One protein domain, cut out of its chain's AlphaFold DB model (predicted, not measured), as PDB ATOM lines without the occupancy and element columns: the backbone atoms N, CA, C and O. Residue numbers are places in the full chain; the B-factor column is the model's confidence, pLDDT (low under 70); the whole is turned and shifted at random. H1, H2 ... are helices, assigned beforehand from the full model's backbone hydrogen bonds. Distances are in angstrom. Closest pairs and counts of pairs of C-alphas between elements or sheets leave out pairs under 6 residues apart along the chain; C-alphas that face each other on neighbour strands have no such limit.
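What this domain is: This is residues 2 to 74 of the 129 residues of an uncharacterized protein of Bacillus cereus BAG1O-1 (UniProt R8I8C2). One long straight helix, H1, makes most of the length, with its first part, residues 2 to 14, sticking out as a free arm; beyond its far end a long link swings outward, and the printed part then folds back through two shorter helices, H2 and H3, making a loose, open U. H3 comes back near the later part of H1 and crosses it at a slant, while H2 sits apart from both toward the turn of the U. The printed part has 73 residues with three named helices, in the order H1, H2, H3, and no named strand; the class is all helix. The whole is loose, with a radius of gyration of the C-alphas of 16.1 A, and spans 56 by 23 by 19 A.

Where its parts are: H1 holds residues 2 to 27 and measures 37.3 A from first to last C-alpha; it begins at C-alpha 2, at (-61.944, -25.915, 0.544). Residues 28 to 41 follow with no named element, and their C-alphas lie 12 to 24 A from the mean of all C-alphas. H2, residues 42 to 51, begins at C-alpha 42, at (-9.134, -18.397, 13.227), and measures 14.2 A. H3, residues 58 to 70, measures 18.4 A and ends at C-alpha 70, at (-41.056, -25.252, 11.664). Residues 71 to 74 follow H3.

How they stand to each other: H1 and H3 are close but not clearly touching, with 1 pair of C-alphas within 8 A. Their closest C-alphas, those of Phe 22 and Tyr 62, are 7.4 A apart. Their lines stand at a steep tilt of 45 degrees, and they run opposite ways, with 13.6 A from centre to centre. H2 is apart from H1, and H2 and H3 are apart too. In H1, H2 and H3, every O i to N i+4 pair is within hydrogen-bond range.

The domain as a whole: The outline is a rod, and the C-alphas farthest apart, those of Tyr 2 and Pro 41, are 56.5 A from each other. Residues 2 to 14, which belong to H1, stand free, and so do residues 38 to 43. Without these stretches the body has 54 residues, spans 33 by 22 by 19 A and has a radius of gyration of 11.9 A. The link from H1 to H2, with 14 residues, is long; the link from H2 to H3, with 6 residues, is short. The printed part has no cut. The mean pLDDT of the printed part is 89.5, and no printed residue is under 70.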
ATOM      1  N   TYR A   2     -62.562 -27.235   0.801       90.19
ATOM      2  CA  TYR A   2     -61.944 -25.915   0.544       90.19
ATOM      3  C   TYR A   2     -60.847 -25.505   1.547       90.19
ATOM      4  O   TYR A   2     -59.794 -25.025   1.139       90.19
ATOM      5  N   VAL A   3     -61.060 -25.743   2.849       92.94
ATOM      6  CA  VAL A   3     -60.084 -25.401   3.906       92.94
ATOM      7  C   VAL A   3     -58.761 -26.148   3.718       92.94
ATOM      8  O   VAL A   3     -57.705 -25.534   3.779       92.94
ATOM      9  N   ILE A   4     -58.819 -27.445   3.395       94.25
ATOM     10  CA  ILE A   4     -57.627 -28.265   3.119       94.25
ATOM     11  C   ILE A   4     -56.870 -27.708   1.914       94.25
ATOM     12  O   ILE A   4     -55.670 -27.486   2.003       94.25
ATOM     13  N   LYS A   5     -57.574 -27.384   0.817       93.38
ATOM     14  CA  LYS A   5     -56.950 -26.771  -0.364       93.38
ATOM     15  C   LYS A   5     -56.226 -25.467  -0.006       93.38
ATOM     16  O   LYS A   5     -55.100 -25.264  -0.447       93.38
ATOM     17  N   LYS A   6     -56.845 -24.598   0.800       94.00
ATOM     18  CA  LYS A   6     -56.218 -23.348   1.257       94.00
ATOM     19  C   LYS A   6     -54.993 -23.596   2.135       94.00
ATOM     20  O   LYS A   6     -53.975 -22.952   1.906       94.00
ATOM     21  N   LEU A   7     -55.074 -24.519   3.093       94.88
ATOM     22  CA  LEU A   7     -53.948 -24.866   3.963       94.88
ATOM     23  C   LEU A   7     -52.777 -25.446   3.164       94.88
ATOM     24  O   LEU A   7     -51.650 -25.003   3.351       94.88
ATOM     25  N   SER A   8     -53.034 -26.358   2.224       94.69
ATOM     26  CA  SER A   8     -51.986 -26.921   1.364       94.69
ATOM     27  C   SER A   8     -51.305 -25.851   0.514       94.69
ATOM     28  O   SER A   8     -50.080 -25.821   0.443       94.69
ATOM     29  N   VAL A   9     -52.078 -24.940  -0.090       95.25
ATOM     30  CA  VAL A   9     -51.513 -23.815  -0.854       95.25
ATOM     31  C   VAL A   9     -50.708 -22.889   0.056       95.25
ATOM     32  O   VAL A   9     -49.635 -22.457  -0.337       95.25
ATOM     33  N   MET A  10     -51.179 -22.604   1.271       95.00
ATOM     34  CA  MET A  10     -50.463 -21.755   2.226       95.00
ATOM     35  C   MET A  10     -49.109 -22.354   2.620       95.00
ATOM     36  O   MET A  10     -48.098 -21.665   2.529       95.00
ATOM     37  N   VAL A  11     -49.083 -23.633   3.004       94.56
ATOM     38  CA  VAL A  11     -47.841 -24.337   3.365       94.56
ATOM     39  C   VAL A  11     -46.884 -24.381   2.178       94.56
ATOM     40  O   VAL A  11     -45.707 -24.076   2.337       94.56
ATOM     41  N   PHE A  12     -47.387 -24.689   0.980       95.81
ATOM     42  CA  PHE A  12     -46.566 -24.706  -0.227       95.81
ATOM     43  C   PHE A  12     -45.979 -23.325  -0.543       95.81
ATOM     44  O   PHE A  12     -44.787 -23.214  -0.805       95.81
ATOM     45  N   THR A  13     -46.783 -22.264  -0.467       96.25
ATOM     46  CA  THR A  13     -46.315 -20.890  -0.691       96.25
ATOM     47  C   THR A  13     -45.249 -20.488   0.325       96.25
ATOM     48  O   THR A  13     -44.229 -19.930  -0.072       96.25
ATOM     49  N   LEU A  14     -45.448 -20.791   1.612       94.00
ATOM     50  CA  LEU A  14     -44.450 -20.521   2.652       94.00
ATOM     51  C   LEU A  14     -43.153 -21.280   2.378       94.00
ATOM     52  O   LEU A  14     -42.093 -20.668   2.358       94.00
ATOM     53  N   TRP A  15     -43.244 -22.576   2.075       95.12
ATOM     54  CA  TRP A  15     -42.083 -23.392   1.731       95.12
ATOM     55  C   TRP A  15     -41.310 -22.826   0.532       95.12
ATOM     56  O   TRP A  15     -40.086 -22.710   0.593       95.12
ATOM     57  N   VAL A  16     -42.008 -22.403  -0.528       96.44
ATOM     58  CA  VAL A  16     -41.381 -21.763  -1.695       96.44
ATOM     59  C   VAL A  16     -40.671 -20.471  -1.293       96.44
ATOM     60  O   VAL A  16     -39.507 -20.299  -1.645       96.44
ATOM     61  N   ILE A  17     -41.327 -19.583  -0.539       95.56
ATOM     62  CA  ILE A  17     -40.731 -18.309  -0.110       95.56
ATOM     63  C   ILE A  17     -39.493 -18.560   0.754       95.56
ATOM     64  O   ILE A  17     -38.430 -18.034   0.442       95.56
ATOM     65  N   THR A  18     -39.595 -19.412   1.775       93.12
ATOM     66  CA  THR A  18     -38.481 -19.790   2.659       93.12
ATOM     67  C   THR A  18     -37.302 -20.360   1.869       93.12
ATOM     68  O   THR A  18     -36.157 -19.979   2.096       93.12
ATOM     69  N   THR A  19     -37.575 -21.222   0.887       94.06
ATOM     70  CA  THR A  19     -36.539 -21.812   0.024       94.06
ATOM     71  C   THR A  19     -35.875 -20.767  -0.862       94.06
ATOM     72  O   THR A  19     -34.652 -20.733  -0.967       94.06
ATOM     73  N   VAL A  20     -36.661 -19.888  -1.483       95.25
ATOM     74  CA  VAL A  20     -36.131 -18.802  -2.315       95.25
ATOM     75  C   VAL A  20     -35.274 -17.857  -1.476       95.25
ATOM     76  O   VAL A  20     -34.168 -17.526  -1.892       95.25
ATOM     77  N   THR A  21     -35.725 -17.472  -0.281       91.94
ATOM     78  CA  THR A  21     -34.947 -16.633   0.640       91.94
ATOM     79  C   THR A  21     -33.632 -17.303   1.040       91.94
ATOM     80  O   THR A  21     -32.589 -16.652   0.991       91.94
ATOM     81  N   PHE A  22     -33.650 -18.600   1.362       91.56
ATOM     82  CA  PHE A  22     -32.440 -19.369   1.666       91.56
ATOM     83  C   PHE A  22     -31.443 -19.355   0.501       91.56
ATOM     84  O   PHE A  22     -30.257 -19.083   0.699       91.56
ATOM     85  N   LEU A  23     -31.923 -19.602  -0.721       92.06
ATOM     86  CA  LEU A  23     -31.084 -19.589  -1.919       92.06
ATOM     87  C   LEU A  23     -30.510 -18.199  -2.194       92.06
ATOM     88  O   LEU A  23     -29.327 -18.088  -2.495       92.06
ATOM     89  N   ILE A  24     -31.314 -17.141  -2.053       91.25
ATOM     90  CA  ILE A  24     -30.845 -15.759  -2.218       91.25
ATOM     91  C   ILE A  24     -29.698 -15.474  -1.247       91.25
ATOM     92  O   ILE A  24     -28.664 -14.971  -1.679       91.25
ATOM     93  N   MET A  25     -29.842 -15.845   0.028       86.94
ATOM     94  CA  MET A  25     -28.787 -15.646   1.025       86.94
ATOM     95  C   MET A  25     -27.492 -16.390   0.673       86.94
ATOM     96  O   MET A  25     -26.416 -15.840   0.869       86.94
ATOM     97  N   HIS A  26     -27.581 -17.591   0.094       86.81
ATOM     98  CA  HIS A  26     -26.408 -18.366  -0.334       86.81
ATOM     99  C   HIS A  26     -25.773 -17.880  -1.643       86.81
ATOM    100  O   HIS A  26     -24.599 -18.144  -1.893       86.81
ATOM    101  N   ILE A  27     -26.542 -17.204  -2.500       87.69
ATOM    102  CA  ILE A  27     -26.040 -16.637  -3.760       87.69
ATOM    103  C   ILE A  27     -25.290 -15.328  -3.510       87.69
ATOM    104  O   ILE A  27     -24.402 -14.984  -4.293       87.69
ATOM    105  N   ILE A  28     -25.640 -14.586  -2.452       85.19
ATOM    106  CA  ILE A  28     -24.949 -13.345  -2.101       85.19
ATOM    107  C   ILE A  28     -23.472 -13.674  -1.822       85.19
ATOM    108  O   ILE A  28     -23.172 -14.405  -0.879       85.19
ATOM    109  N   PRO A  29     -22.533 -13.150  -2.631       75.50
ATOM    110  CA  PRO A  29     -21.124 -13.439  -2.446       75.50
ATOM    111  C   PRO A  29     -20.623 -12.730  -1.188       75.50
ATOM    112  O   PRO A  29     -20.630 -11.502  -1.105       75.50
ATOM    113  N   GLY A  30     -20.166 -13.507  -0.214       72.88
ATOM    114  CA  GLY A  30     -19.610 -12.984   1.027       72.88
ATOM    115  C   GLY A  30     -19.662 -14.020   2.138       72.88
ATOM    116  O   GLY A  30     -20.571 -14.839   2.193       72.88
ATOM    117  N   ASP A  31     -18.672 -13.980   3.023       80.94
ATOM    118  CA  ASP A  31     -18.721 -14.735   4.271       80.94
ATOM    119  C   ASP A  31     -19.388 -13.849   5.337       80.94
ATOM    120  O   ASP A  31     -18.882 -12.740   5.577       80.94
ATOM    121  N   PRO A  32     -20.496 -14.289   5.967       80.75
ATOM    122  CA  PRO A  32     -21.167 -13.529   7.023       80.75
ATOM    123  C   PRO A  32     -20.217 -13.143   8.165       80.75
ATOM    124  O   PRO A  32     -20.391 -12.087   8.765       80.75
ATOM    125  N   PHE A  33     -19.162 -13.930   8.395       83.81
ATOM    126  CA  PHE A  33     -18.158 -13.696   9.433       83.81
ATOM    127  C   PHE A  33     -16.866 -13.062   8.900       83.81
ATOM    128  O   PHE A  33     -15.864 -13.007   9.608       83.81
ATOM    129  N   SER A  34     -16.848 -12.544   7.667       83.38
ATOM    130  CA  SER A  34     -15.652 -11.912   7.077       83.38
ATOM    131  C   SER A  34     -15.151 -10.686   7.850       83.38
ATOM    132  O   SER A  34     -13.947 -10.420   7.874       83.38
ATOM    133  N   SER A  35     -16.055  -9.933   8.479       82.81
ATOM    134  CA  SER A  35     -15.703  -8.811   9.358       82.81
ATOM    135  C   SER A  35     -15.132  -9.308  10.685       82.81
ATOM    136  O   SER A  35     -14.097  -8.811  11.127       82.81
ATOM    137  N   ASP A  36     -15.753 -10.331  11.269       82.81
ATOM    138  CA  ASP A  36     -15.325 -10.948  12.528       82.81
ATOM    139  C   ASP A  36     -13.977 -11.659  12.384       82.81
ATOM    140  O   ASP A  36     -13.143 -11.600  13.286       82.81
ATOM    141  N   ALA A  37     -13.699 -12.241  11.215       83.25
ATOM    142  CA  ALA A  37     -12.433 -12.898  10.903       83.25
ATOM    143  C   ALA A  37     -11.225 -11.951  10.893       83.25
ATOM    144  O   ALA A  37     -10.086 -12.408  10.942       83.25
ATOM    145  N   LYS A  38     -11.450 -10.632  10.852       84.06
ATOM    146  CA  LYS A  38     -10.384  -9.628  11.006       84.06
ATOM    147  C   LYS A  38     -10.077  -9.306  12.469       84.06
ATOM    148  O   LYS A  38      -9.066  -8.661  12.738       84.06
ATOM    149  N   ILE A  39     -10.965  -9.688  13.384       86.88
ATOM    150  CA  ILE A  39     -10.939  -9.301  14.799       86.88
ATOM    151  C   ILE A  39     -10.581 -10.506  15.672       86.88
ATOM    152  O   ILE A  39      -9.784 -10.377  16.600       86.88
ATOM    153  N   PHE A  40     -11.161 -11.671  15.381       87.19
ATOM    154  CA  PHE A  40     -11.008 -12.876  16.187       87.19
ATOM    155  C   PHE A  40      -9.976 -13.856  15.607       87.19
ATOM    156  O   PHE A  40      -9.766 -13.886  14.395       87.19
ATOM    157  N   PRO A  41      -9.354 -14.698  16.458       91.00
ATOM    158  CA  PRO A  41      -8.514 -15.804  16.005       91.00
ATOM    159  C   PRO A  41      -9.270 -16.778  15.093       91.00
ATOM    160  O   PRO A  41     -10.472 -16.992  15.264       91.00
ATOM    161  N   GLU A  42      -8.551 -17.440  14.183       88.19
ATOM    162  CA  GLU A  42      -9.134 -18.397  13.227       88.19
ATOM    163  C   GLU A  42      -9.936 -19.517  13.906       88.19
ATOM    164  O   GLU A  42     -11.002 -19.888  13.419       88.19
ATOM    165  N   GLU A  43      -9.479 -20.007  15.061       89.44
ATOM    166  CA  GLU A  43     -10.170 -21.046  15.838       89.44
ATOM    167  C   GLU A  43     -11.581 -20.614  16.267       89.44
ATOM    168  O   GLU A  43     -12.527 -21.401  16.224       89.44
ATOM    169  N   VAL A  44     -11.757 -19.342  16.642       87.69
ATOM    170  CA  VAL A  44     -13.065 -18.800  17.036       87.69
ATOM    171  C   VAL A  44     -13.987 -18.735  15.824       87.69
ATOM    172  O   VAL A  44     -15.144 -19.139  15.911       87.69
ATOM    173  N   ILE A  45     -13.469 -18.303  14.673       88.19
ATOM    174  CA  ILE A  45     -14.240 -18.214  13.429       88.19
ATOM    175  C   ILE A  45     -14.671 -19.592  12.934       88.19
ATOM    176  O   ILE A  45     -15.807 -19.750  12.494       88.19
ATOM    177  N   GLN A  46     -13.805 -20.600  13.032       88.12
ATOM    178  CA  GLN A  46     -14.167 -21.977  12.688       88.12
ATOM    179  C   GLN A  46     -15.274 -22.510  13.602       88.12
ATOM    180  O   GLN A  46     -16.252 -23.063  13.104       88.12
ATOM    181  N   ASN A  47     -15.182 -22.260  14.911       88.19
ATOM    182  CA  ASN A  47     -16.241 -22.626  15.853       88.19
ATOM    183  C   ASN A  47     -17.562 -21.900  15.561       88.19
ATOM    184  O   ASN A  47     -18.629 -22.496  15.685       88.19
ATOM    185  N   MET A  48     -17.513 -20.630  15.143       86.00
ATOM    186  CA  MET A  48     -18.711 -19.904  14.715       86.00
ATOM    187  C   MET A  48     -19.306 -20.524  13.450       86.00
ATOM    188  O   MET A  48     -20.500 -20.800  13.424       86.00
ATOM    189  N   ARG A  49     -18.496 -20.827  12.429       87.88
ATOM    190  CA  ARG A  49     -18.980 -21.497  11.210       87.88
ATOM    191  C   ARG A  49     -19.646 -22.834  11.518       87.88
ATOM    192  O   ARG A  49     -20.743 -23.060  11.019       87.88
ATOM    193  N   ALA A  50     -19.036 -23.636  12.391       87.19
ATOM    194  CA  ALA A  50     -19.600 -24.901  12.854       87.19
ATOM    195  C   ALA A  50     -20.917 -24.708  13.627       87.19
ATOM    196  O   ALA A  50     -21.880 -25.432  13.393       87.19
ATOM    197  N   LYS A  51     -21.012 -23.689  14.499       84.94
ATOM    198  CA  LYS A  51     -22.262 -23.349  15.213       84.94
ATOM    199  C   LYS A  51     -23.409 -23.027  14.242       84.94
ATOM    200  O   LYS A  51     -24.553 -23.342  14.544       84.94
ATOM    201  N   TYR A  52     -23.109 -22.396  13.107       84.50
ATOM    202  CA  TYR A  52     -24.093 -22.030  12.082       84.50
ATOM    203  C   TYR A  52     -24.198 -23.050  10.931       84.50
ATOM    204  O   TYR A  52     -24.851 -22.757   9.932       84.50
ATOM    205  N   HIS A  53     -23.572 -24.229  11.053       86.06
ATOM    206  CA  HIS A  53     -23.527 -25.285  10.028       86.06
ATOM    207  C   HIS A  53     -22.967 -24.840   8.663       86.06
ATOM    208  O   HIS A  53     -23.196 -25.489   7.644       86.06
ATOM    209  N   LEU A  54     -22.215 -23.737   8.609       85.62
ATOM    210  CA  LEU A  54     -21.677 -23.183   7.358       85.62
ATOM    211  C   LEU A  54     -20.563 -24.049   6.745       85.62
ATOM    212  O   LEU A  54     -20.178 -23.840   5.595       85.62
ATOM    213  N   ASP A  55     -20.026 -24.990   7.514       86.81
ATOM    214  CA  ASP A  55     -19.050 -26.001   7.112       86.81
ATOM    215  C   ASP A  55     -19.692 -27.279   6.541       86.81
ATOM    216  O   ASP A  55     -19.001 -28.104   5.937       86.81
ATOM    217  N   GLU A  56     -21.009 -27.438   6.676       88.50
ATOM    218  CA  GLU A  56     -21.743 -28.605   6.193       88.50
ATOM    219  C   GLU A  56     -22.193 -28.476   4.724       88.50
ATOM    220  O   GLU A  56     -22.285 -27.372   4.179       88.50
ATOM    221  N   PRO A  57     -22.538 -29.592   4.045       92.69
ATOM    222  CA  PRO A  57     -23.139 -29.542   2.715       92.69
ATOM    223  C   PRO A  57     -24.421 -28.697   2.696       92.69
ATOM    224  O   PRO A  57     -25.234 -28.774   3.615       92.69
ATOM    225  N   LEU A  58     -24.666 -27.980   1.590       89.69
ATOM    226  CA  LEU A  58     -25.840 -27.102   1.415       89.69
ATOM    227  C   LEU A  58     -27.178 -27.770   1.762       89.69
ATOM    228  O   LEU A  58     -28.092 -27.120   2.261       89.69
ATOM    229  N   TRP A  59     -27.299 -29.071   1.495       90.75
ATOM    230  CA  TRP A  59     -28.502 -29.826   1.828       90.75
ATOM    231  C   TRP A  59     -28.753 -29.895   3.339       90.75
ATOM    232  O   TRP A  59     -29.883 -29.688   3.773       90.75
ATOM    233  N   ASN A  60     -27.713 -30.129   4.140       93.12
ATOM    234  CA  ASN A  60     -27.840 -30.167   5.594       93.12
ATOM    235  C   ASN A  60     -28.194 -28.786   6.147       93.12
ATOM    236  O   ASN A  60     -29.105 -28.680   6.964       93.12
ATOM    237  N   GLN A  61     -27.546 -27.734   5.634       91.94
ATOM    238  CA  GLN A  61     -27.853 -26.346   5.998       91.94
ATOM    239  C   GLN A  61     -29.323 -26.009   5.736       91.94
ATOM    240  O   GLN A  61     -29.994 -25.408   6.574       91.94
ATOM    241  N   TYR A  62     -29.849 -26.441   4.590       92.81
ATOM    242  CA  TYR A  62     -31.245 -26.222   4.236       92.81
ATOM    243  C   TYR A  62     -32.216 -27.000   5.135       92.81
ATOM    244  O   TYR A  62     -33.230 -26.448   5.557       92.81
ATOM    245  N   VAL A  63     -31.914 -28.263   5.457       93.38
ATOM    246  CA  VAL A  63     -32.757 -29.076   6.350       93.38
ATOM    247  C   VAL A  63     -32.760 -28.510   7.769       93.38
ATOM    248  O   VAL A  63     -33.836 -28.361   8.342       93.38
ATOM    249  N   ALA A  64     -31.596 -28.140   8.309       91.50
ATOM    250  CA  ALA A  64     -31.488 -27.498   9.620       91.50
ATOM    251  C   ALA A  64     -32.252 -26.164   9.659       91.50
ATOM    252  O   ALA A  64     -32.992 -25.891  10.602       91.50
ATOM    253  N   TYR A  65     -32.149 -25.366   8.591       91.75
ATOM    254  CA  TYR A  65     -32.910 -24.127   8.455       91.75
ATOM    255  C   TYR A  65     -34.427 -24.368   8.430       91.75
ATOM    256  O   TYR A  65     -35.172 -23.685   9.130       91.75
ATOM    257  N   LEU A  66     -34.899 -25.350   7.653       93.12
ATOM    258  CA  LEU A  66     -36.318 -25.710   7.621       93.12
ATOM    259  C   LEU A  66     -36.825 -26.211   8.978       93.12
ATOM    260  O   LEU A  66     -37.946 -25.869   9.355       93.12
ATOM    261  N   ASP A  67     -36.026 -26.999   9.698       93.56
ATOM    262  CA  ASP A  67     -36.378 -27.490  11.030       93.56
ATOM    263  C   ASP A  67     -36.568 -26.333  12.020       93.56
ATOM    264  O   ASP A  67     -37.594 -26.268  12.703       93.56
ATOM    265  N   GLY A  68     -35.658 -25.352  12.005       91.06
ATOM    266  CA  GLY A  68     -35.805 -24.114  12.775       91.06
ATOM    267  C   GLY A  68     -37.084 -23.351  12.414       91.06
ATOM    268  O   GLY A  68     -37.885 -23.020  13.290       91.06
ATOM    269  N   VAL A  69     -37.358 -23.165  11.116       91.31
ATOM    270  CA  VAL A  69     -38.574 -22.477  10.636       91.31
ATOM    271  C   VAL A  69     -39.855 -23.156  11.136       91.31
ATOM    272  O   VAL A  69     -40.799 -22.466  11.524       91.31
ATOM    273  N   VAL A  70     -39.900 -24.491  11.157       92.38
ATOM    274  CA  VAL A  70     -41.056 -25.252  11.664       92.38
ATOM    275  C   VAL A  70     -41.235 -25.077  13.175       92.38
ATOM    276  O   VAL A  70     -42.372 -25.022  13.648       92.38
ATOM    277  N   HIS A  71     -40.141 -24.932  13.924       91.94
ATOM    278  CA  HIS A  71     -40.154 -24.683  15.368       91.94
ATOM    279  C   HIS A  71     -40.255 -23.195  15.745       91.94
ATOM    280  O   HIS A  71     -40.234 -22.870  16.932       91.94
ATOM    281  N   PHE A  72     -40.417 -22.295  14.766       87.94
ATOM    282  CA  PHE A  72     -40.379 -20.835  14.948       87.94
ATOM    283  C   PHE A  72     -39.055 -20.314  15.540       87.94
ATOM    284  O   PHE A  72     -39.007 -19.230  16.135       87.94
ATOM    285  N   ASP A  73     -37.978 -21.069  15.344       88.88
ATOM    286  CA  ASP A  73     -36.616 -20.664  15.650       88.88
ATOM    287  C   ASP A  73     -35.921 -20.204  14.364       88.88
ATOM    288  O   ASP A  73     -35.560 -20.993  13.490       88.88
ATOM    289  N   PHE A  74     -35.768 -18.890  14.231       85.94
ATOM    290  CA  PHE A  74     -35.099 -18.275  13.087       85.94
ATOM    291  C   PHE A  74     -33.600 -18.036  13.335       85.94
ATOM    292  O   PHE A  74     -32.942 -17.417  12.497       85.94
TER     293      PHE A  74